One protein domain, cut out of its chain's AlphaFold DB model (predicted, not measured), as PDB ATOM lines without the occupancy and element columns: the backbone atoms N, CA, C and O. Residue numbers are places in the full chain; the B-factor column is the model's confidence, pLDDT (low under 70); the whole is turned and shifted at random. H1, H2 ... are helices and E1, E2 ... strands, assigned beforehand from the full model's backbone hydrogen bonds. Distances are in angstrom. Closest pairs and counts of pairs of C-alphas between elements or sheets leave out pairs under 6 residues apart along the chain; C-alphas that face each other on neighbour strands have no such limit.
ATOM      1  N   ILE A 187     -29.326 -10.866 -42.934       97.69
ATOM      2  CA  ILE A 187     -30.790 -10.913 -43.056       97.69
ATOM      3  C   ILE A 187     -31.316 -10.075 -44.226       97.69
ATOM      4  O   ILE A 187     -32.324 -10.417 -44.838       97.69
ATOM      5  N   ARG A 188     -30.630  -8.981 -44.578       96.62
ATOM      6  CA  ARG A 188     -31.024  -8.117 -45.701       96.62
ATOM      7  C   ARG A 188     -30.859  -8.834 -47.035       96.62
ATOM      8  O   ARG A 188     -31.733  -8.724 -47.890       96.62
ATOM      9  N   GLU A 189     -29.758  -9.552 -47.197       97.62
ATOM     10  CA  GLU A 189     -29.444 -10.348 -48.377       97.62
ATOM     11  C   GLU A 189     -30.438 -11.504 -48.509       97.62
ATOM     12  O   GLU A 189     -31.048 -11.653 -49.565       97.62
ATOM     13  N   ILE A 190     -30.694 -12.227 -47.414       98.06
ATOM     14  CA  ILE A 190     -31.655 -13.339 -47.374       98.06
ATOM     15  C   ILE A 190     -33.057 -12.873 -47.789       98.06
ATOM     16  O   ILE A 190     -33.688 -13.475 -48.657       98.06
ATOM     17  N   LEU A 191     -33.551 -11.775 -47.207       97.81
ATOM     18  CA  LEU A 191     -34.868 -11.229 -47.548       97.81
ATOM     19  C   LEU A 191     -34.936 -10.778 -49.010       97.81
ATOM     20  O   LEU A 191     -35.923 -11.047 -49.693       97.81
ATOM     21  N   LYS A 192     -33.875 -10.142 -49.514       97.12
ATOM     22  CA  LYS A 192     -33.790  -9.724 -50.916       97.12
ATOM     23  C   LYS A 192     -33.838 -10.919 -51.873       97.12
ATOM     24  O   LYS A 192     -34.546 -10.855 -52.875       97.12
ATOM     25  N   GLU A 193     -33.106 -11.993 -51.584       98.06
ATOM     26  CA  GLU A 193     -33.116 -13.227 -52.383       98.06
ATOM     27  C   GLU A 193     -34.486 -13.914 -52.366       98.06
ATOM     28  O   GLU A 193     -34.936 -14.418 -53.394       98.06
ATOM     29  N   ALA A 194     -35.195 -13.842 -51.238       97.62
ATOM     30  CA  ALA A 194     -36.577 -14.295 -51.094       97.62
ATOM     31  C   ALA A 194     -37.623 -13.344 -51.722       97.62
ATOM     32  O   ALA A 194     -38.829 -13.538 -51.550       97.62
ATOM     33  N   GLY A 195     -37.190 -12.289 -52.421       97.31
ATOM     34  CA  GLY A 195     -38.081 -11.316 -53.058       97.31
ATOM     35  C   GLY A 195     -38.878 -10.462 -52.067       97.31
ATOM     36  O   GLY A 195     -39.948  -9.962 -52.415       97.31
ATOM     37  N   LYS A 196     -38.396 -10.310 -50.829       97.56
ATOM     38  CA  LYS A 196     -39.046  -9.526 -49.774       97.56
ATOM     39  C   LYS A 196     -38.527  -8.100 -49.761       97.56
ATOM     40  O   LYS A 196     -37.341  -7.845 -49.565       97.56
ATOM     41  N   ASP A 197     -39.455  -7.164 -49.908       95.69
ATOM     42  CA  ASP A 197     -39.176  -5.738 -49.981       95.69
ATOM     43  C   ASP A 197     -39.780  -4.982 -48.789       95.69
ATOM     44  O   ASP A 197     -40.907  -5.237 -48.353       95.69
ATOM     45  N   PHE A 198     -39.053  -3.980 -48.299       97.00
ATOM     46  CA  PHE A 198     -39.455  -3.174 -47.149       97.00
ATOM     47  C   PHE A 198     -39.066  -1.700 -47.301       97.00
ATOM     48  O   PHE A 198     -38.075  -1.356 -47.946       97.00
ATOM     49  N   PHE A 199     -39.846  -0.818 -46.677       95.06
ATOM     50  CA  PHE A 199     -39.503   0.590 -46.476       95.06
ATOM     51  C   PHE A 199     -38.504   0.776 -45.328       95.06
ATOM     52  O   PHE A 199     -37.695   1.702 -45.357       95.06
ATOM     53  N   ALA A 200     -38.548  -0.090 -44.310       95.38
ATOM     54  CA  ALA A 200     -37.615  -0.048 -43.189       95.38
ATOM     55  C   ALA A 200     -37.328  -1.447 -42.631       95.38
ATOM     56  O   ALA A 200     -38.236  -2.259 -42.484       95.38
ATOM     57  N   LEU A 201     -36.061  -1.669 -42.276       97.00
ATOM     58  CA  LEU A 201     -35.594  -2.802 -41.483       97.00
ATOM     59  C   LEU A 201     -34.540  -2.278 -40.504       97.00
ATOM     60  O   LEU A 201     -33.392  -2.027 -40.900       97.00
ATOM     61  N   ARG A 202     -34.960  -2.008 -39.263       96.00
ATOM     62  CA  ARG A 202     -34.118  -1.380 -38.231       96.00
ATOM     63  C   ARG A 202     -33.841  -2.363 -37.093       96.00
ATOM     64  O   ARG A 202     -34.804  -2.783 -36.458       96.00
ATOM     65  N   PRO A 203     -32.575  -2.717 -36.828       96.81
ATOM     66  CA  PRO A 203     -32.236  -3.617 -35.735       96.81
ATOM     67  C   PRO A 203     -32.273  -2.900 -34.381       96.81
ATOM     68  O   PRO A 203     -32.073  -1.685 -34.302       96.81
ATOM     69  N   ARG A 204     -32.457  -3.676 -33.317       95.62
ATOM     70  CA  ARG A 204     -32.138  -3.325 -31.931       95.62
ATOM     71  C   ARG A 204     -31.736  -4.579 -31.162       95.62
ATOM     72  O   ARG A 204     -32.045  -5.694 -31.578       95.62
ATOM     73  N   TRP A 205     -31.123  -4.382 -30.003       95.75
ATOM     74  CA  TRP A 205     -30.995  -5.443 -29.013       95.75
ATOM     75  C   TRP A 205     -32.346  -5.735 -28.359       95.75
ATOM     76  O   TRP A 205     -33.058  -4.800 -27.979       95.75
ATOM     77  N   THR A 206     -32.683  -7.012 -28.198       93.25
ATOM     78  CA  THR A 206     -33.900  -7.453 -27.504       93.25
ATOM     79  C   THR A 206     -33.910  -6.914 -26.074       93.25
ATOM     80  O   THR A 206     -32.953  -7.110 -25.322       93.25
ATOM     81  N   ASP A 207     -34.973  -6.203 -25.689       89.19
ATOM     82  CA  ASP A 207     -35.073  -5.472 -24.414       89.19
ATOM     83  C   ASP A 207     -33.883  -4.532 -24.117       89.19
ATOM     84  O   ASP A 207     -33.569  -4.266 -22.957       89.19
ATOM     85  N   GLY A 208     -33.170  -4.063 -25.147       87.44
ATOM     86  CA  GLY A 208     -31.953  -3.266 -24.979       87.44
ATOM     87  C   GLY A 208     -30.747  -4.051 -24.450       87.44
ATOM     88  O   GLY A 208     -29.767  -3.434 -24.042       87.44
ATOM     89  N   ASN A 209     -30.791  -5.387 -24.448       88.00
ATOM     90  CA  ASN A 209     -29.717  -6.236 -23.942       88.00
ATOM     91  C   ASN A 209     -29.101  -7.099 -25.053       88.00
ATOM     92  O   ASN A 209     -29.740  -8.005 -25.586       88.00
ATOM     93  N   GLU A 210     -27.821  -6.853 -25.332       89.38
ATOM     94  CA  GLU A 210     -27.019  -7.583 -26.318       89.38
ATOM     95  C   GLU A 210     -27.066  -9.110 -26.127       89.38
ATOM     96  O   GLU A 210     -27.177  -9.856 -27.098       89.38
ATOM     97  N   SER A 211     -27.093  -9.601 -24.883       89.75
ATOM     98  CA  SER A 211     -27.114 -11.041 -24.599       89.75
ATOM     99  C   SER A 211     -28.446 -11.725 -24.923       89.75
ATOM    100  O   SER A 211     -28.512 -12.952 -24.916       89.75
ATOM    101  N   LYS A 212     -29.525 -10.960 -25.136       89.88
ATOM    102  CA  LYS A 212     -30.864 -11.488 -25.449       89.88
ATOM    103  C   LYS A 212     -31.124 -11.623 -26.953       89.88
ATOM    104  O   LYS A 212     -32.173 -12.135 -27.337       89.88
ATOM    105  N   GLY A 213     -30.182 -11.198 -27.795       92.69
ATOM    106  CA  GLY A 213     -30.276 -11.305 -29.249       92.69
ATOM    107  C   GLY A 213     -30.809 -10.047 -29.934       92.69
ATOM    108  O   GLY A 213     -30.792  -8.950 -29.371       92.69
ATOM    109  N   LEU A 214     -31.221 -10.215 -31.192       96.25
ATOM    110  CA  LEU A 214     -31.632  -9.134 -32.086       96.25
ATOM    111  C   LEU A 214     -33.130  -9.182 -32.383       96.25
ATOM    112  O   LEU A 214     -33.687 -10.236 -32.698       96.25
ATOM    113  N   GLU A 215     -33.729  -7.998 -32.407       97.12
ATOM    114  CA  GLU A 215     -35.053  -7.747 -32.964       97.12
ATOM    115  C   GLU A 215     -34.966  -6.705 -34.071       97.12
ATOM    116  O   GLU A 215     -34.111  -5.817 -34.072       97.12
ATOM    117  N   PHE A 216     -35.904  -6.780 -35.002       97.94
ATOM    118  CA  PHE A 216     -35.948  -5.951 -36.185       97.94
ATOM    119  C   PHE A 216     -37.320  -5.318 -36.320       97.94
ATOM    120  O   PHE A 216     -38.330  -6.007 -36.451       97.94
ATOM    121  N   PHE A 217     -37.355  -3.991 -36.344       97.88
ATOM    122  CA  PHE A 217     -38.541  -3.282 -36.776       97.88
ATOM    123  C   PHE A 217     -38.639  -3.402 -38.291       97.88
ATOM    124  O   PHE A 217     -37.805  -2.846 -39.016       97.88
ATOM    125  N   LEU A 218     -39.658  -4.118 -38.751       98.31
ATOM    126  CA  LEU A 218     -39.977  -4.310 -40.153       98.31
ATOM    127  C   LEU A 218     -41.150  -3.412 -40.545       98.31
ATOM    128  O   LEU A 218     -42.231  -3.474 -39.958       98.31
ATOM    129  N   ASN A 219     -40.945  -2.634 -41.603       97.94
ATOM    130  CA  ASN A 219     -42.004  -1.956 -42.331       97.94
ATOM    131  C   ASN A 219     -42.015  -2.462 -43.786       97.94
ATOM    132  O   ASN A 219     -41.239  -1.942 -44.594       97.94
ATOM    133  N   PRO A 220     -42.823  -3.485 -44.122       97.56
ATOM    134  CA  PRO A 220     -42.825  -4.107 -45.447       97.56
ATOM    135  C   PRO A 220     -43.451  -3.182 -46.504       97.56
ATOM    136  O   PRO A 220     -44.210  -2.281 -46.157       97.56
ATOM    137  N   LYS A 221     -43.155  -3.383 -47.800       96.94
ATOM    138  CA  LYS A 221     -43.812  -2.607 -48.875       96.94
ATOM    139  C   LYS A 221     -45.262  -3.036 -49.105       96.94
ATOM    140  O   LYS A 221     -46.134  -2.189 -49.261       96.94
ATOM    141  N   GLU A 222     -45.517  -4.342 -49.102       95.06
ATOM    142  CA  GLU A 222     -46.852  -4.930 -49.290       95.06
ATOM    143  C   GLU A 222     -47.606  -4.989 -47.953       95.06
ATOM    144  O   GLU A 222     -47.882  -6.053 -47.397       95.06
ATOM    145  N   GLN A 223     -47.881  -3.817 -47.378       94.00
ATOM    146  CA  GLN A 223     -48.513  -3.685 -46.058       94.00
ATOM    147  C   GLN A 223     -49.950  -4.223 -46.015       94.00
ATOM    148  O   GLN A 223     -50.500  -4.425 -44.936       94.00
ATOM    149  N   ASP A 224     -50.588  -4.452 -47.160       95.50
ATOM    150  CA  ASP A 224     -51.863  -5.158 -47.272       95.50
ATOM    151  C   ASP A 224     -51.725  -6.653 -46.941       95.50
ATOM    152  O   ASP A 224     -52.644  -7.229 -46.364       95.50
ATOM    153  N   LYS A 225     -50.557  -7.249 -47.214       96.19
ATOM    154  CA  LYS A 225     -50.264  -8.678 -47.009       96.19
ATOM    155  C   LYS A 225     -49.480  -8.966 -45.734       96.19
ATOM    156  O   LYS A 225     -49.572 -10.065 -45.190       96.19
ATOM    157  N   TYR A 226     -48.694  -7.999 -45.265       97.69
ATOM    158  CA  TYR A 226     -47.724  -8.211 -44.195       97.69
ATOM    159  C   TYR A 226     -47.926  -7.260 -43.009       97.69
ATOM    160  O   TYR A 226     -48.339  -6.108 -43.159       97.69
ATOM    161  N   ASN A 227     -47.629  -7.755 -41.811       97.62
ATOM    162  CA  ASN A 227     -47.659  -7.019 -40.557       97.62
ATOM    163  C   ASN A 227     -46.430  -6.105 -40.423       97.62
ATOM    164  O   ASN A 227     -45.310  -6.470 -40.776       97.62
ATOM    165  N   THR A 228     -46.646  -4.912 -39.870       97.81
ATOM    166  CA  THR A 228     -45.585  -3.991 -39.436       97.81
ATOM    167  C   THR A 228     -45.356  -4.182 -37.944       97.81
ATOM    168  O   THR A 228     -46.319  -4.202 -37.178       97.81
ATOM    169  N   GLY A 229     -44.102  -4.281 -37.512       97.56
ATOM    170  CA  GLY A 229     -43.810  -4.508 -36.101       97.56
ATOM    171  C   GLY A 229     -42.370  -4.905 -35.832       97.56
ATOM    172  O   GLY A 229     -41.519  -4.845 -36.719       97.56
ATOM    173  N   TRP A 230     -42.120  -5.281 -34.583       97.56
ATOM    174  CA  TRP A 230     -40.864  -5.884 -34.157       97.56
ATOM    175  C   TRP A 230     -40.944  -7.395 -34.342       97.56
ATOM    176  O   TRP A 230     -41.904  -8.009 -33.885       97.56
ATOM    177  N   PHE A 231     -39.936  -7.956 -35.000       98.00
ATOM    178  CA  PHE A 231     -39.792  -9.387 -35.236       98.00
ATOM    179  C   PHE A 231     -38.384  -9.832 -34.855       98.00
ATOM    180  O   PHE A 231     -37.412  -9.093 -35.028       98.00
ATOM    181  N   THR A 232     -38.268 -11.047 -34.352       97.31
ATOM    182  CA  THR A 232     -36.989 -11.721 -34.131       97.31
ATOM    183  C   THR A 232     -36.330 -12.089 -35.463       97.31
ATOM    184  O   THR A 232     -36.963 -12.084 -36.523       97.31
ATOM    185  N   LEU A 233     -35.039 -12.433 -35.422       96.81
ATOM    186  CA  LEU A 233     -34.338 -12.944 -36.603       96.81
ATOM    187  C   LEU A 233     -35.040 -14.180 -37.191       96.81
ATOM    188  O   LEU A 233     -35.244 -14.241 -38.400       96.81
ATOM    189  N   ASP A 234     -35.451 -15.123 -36.343       97.62
ATOM    190  CA  ASP A 234     -36.089 -16.371 -36.777       97.62
ATOM    191  C   ASP A 234     -37.423 -16.113 -37.488       97.62
ATOM    192  O   ASP A 234     -37.678 -16.687 -38.543       97.62
ATOM    193  N   GLU A 235     -38.240 -15.184 -36.989       98.25
ATOM    194  CA  GLU A 235     -39.506 -14.808 -37.631       98.25
ATOM    195  C   GLU A 235     -39.300 -14.141 -39.001       98.25
ATOM    196  O   GLU A 235     -40.106 -14.328 -39.915       98.25
ATOM    197  N   LEU A 236     -38.207 -13.391 -39.190       98.31
ATOM    198  CA  LEU A 236     -37.855 -12.852 -40.506       98.31
ATOM    199  C   LEU A 236     -37.355 -13.939 -41.465       98.31
ATOM    200  O   LEU A 236     -37.653 -13.885 -42.660       98.31
ATOM    201  N   LEU A 237     -36.619 -14.932 -40.961       98.12
ATOM    202  CA  LEU A 237     -36.208 -16.097 -41.750       98.12
ATOM    203  C   LEU A 237     -37.414 -16.961 -42.144       98.12
ATOM    204  O   LEU A 237     -37.456 -17.492 -43.254       98.12
ATOM    205  N   GLU A 238     -38.421 -17.066 -41.279       98.44
ATOM    206  CA  GLU A 238     -39.711 -17.671 -41.614       98.44
ATOM    207  C   GLU A 238     -40.448 -16.882 -42.697       98.44
ATOM    208  O   GLU A 238     -40.955 -17.481 -43.649       98.44
ATOM    209  N   TRP A 239     -40.448 -15.550 -42.618       98.25
ATOM    210  CA  TRP A 239     -41.056 -14.713 -43.653       98.25
ATOM    211  C   TRP A 239     -40.384 -14.888 -45.016       98.25
ATOM    212  O   TRP A 239     -41.077 -14.958 -46.032       98.25
ATOM    213  N   ALA A 240     -39.056 -15.048 -45.052       97.94
ATOM    214  CA  ALA A 240     -38.315 -15.388 -46.271       97.94
ATOM    215  C   ALA A 240     -38.776 -16.718 -46.909       97.94
ATOM    216  O   ALA A 240     -38.531 -16.955 -48.087       97.94
ATOM    217  N   GLN A 241     -39.462 -17.572 -46.146       97.81
ATOM    218  CA  GLN A 241     -40.021 -18.857 -46.570       97.81
ATOM    219  C   GLN A 241     -41.555 -18.825 -46.697       97.81
ATOM    220  O   GLN A 241     -42.192 -19.875 -46.643       97.81
TER     221      GLN A 241
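Overview. This is residues 187 to 241 of the 249 residues of an uncharacterized protein of candidate division CPR2 bacterium GW2011_GWC2_39_10 (UniProt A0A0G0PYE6). A small, open sheet of three antiparallel strands, made of the long E1-E2 hairpin with the short E3 beside E2, has two short helices side by side next to it. H2 packs over E3, while H1 touches H2 and only grazes the sheet. The printed part has 55 residues, with two named helices and three named strands in the order H1, E1, E2, E3, H2; the class is mixed, helices and strands. The sheet has the order E1, E2, E3 and is a meander, each strand the antiparallel neighbour of the one before. The whole is compact, with a radius of gyration of the C-alphas of 11.1 A, and elongated, with spans of 31 by 19 by 15 A.

Arrangement. H1, residues 187 to 193, is followed after a tight link by E1, residues 198 to 205, an edge strand. H1 and E1 are near each other, with 5 pairs of C-alphas within 10 A. E1 forms a hairpin with E2, residues 214 to 220, at 165 degrees between their directions; N 204 and O 215 are 2.8 A apart and N 217 and O 202 are 2.8 A apart, both within hydrogen-bond range. E2, the inner strand, forms a second hairpin with E3, residues 229 to 232, at 138 degrees; N 216 and O 231, 2.8 A apart, are within hydrogen-bond range. E3 is joined by a tight link, with 0 residues between, to H2, residues 233 to 239. H2 is on the sheet at a height over the sheet of 7.8 A and lies over E3, only just slantwise to the strands at 32 degrees to E3 on the local plane. The closest C-alphas of E2 and H2 are those of Glu 215 and Leu 233, 6.4 A apart. H1 touches H2, the closest C-alphas being those of Ile 187 and Leu 237, 7.6 A apart; they run the same way at a shallow tilt of 17 degrees. H1 is on the sheet but only grazes it, with its residues 187 to 192. In H1 and H2 every O i to N i+4 pair is within hydrogen-bond range.

Along the chain. H1 begins at C-alpha 187, at (-30.790, -10.913, -43.056), and is 9.9 A long from first to last C-alpha. E1 is 20.1 A long, E2 18.1 A and E3 10.1 A. E2 begins at C-alpha 214, at (-31.632, -9.134, -32.086). H2, 9.9 A long, ends at C-alpha 239, at (-41.056, -14.713, -43.653).

Size, cuts and confidence. The two C-alphas farthest apart, those of Ser 211 and Asp 224, are 34.1 A apart. The printed part has no cut, and no link is long. The mean pLDDT of the printed part is 96.1, and no printed residue is under 70.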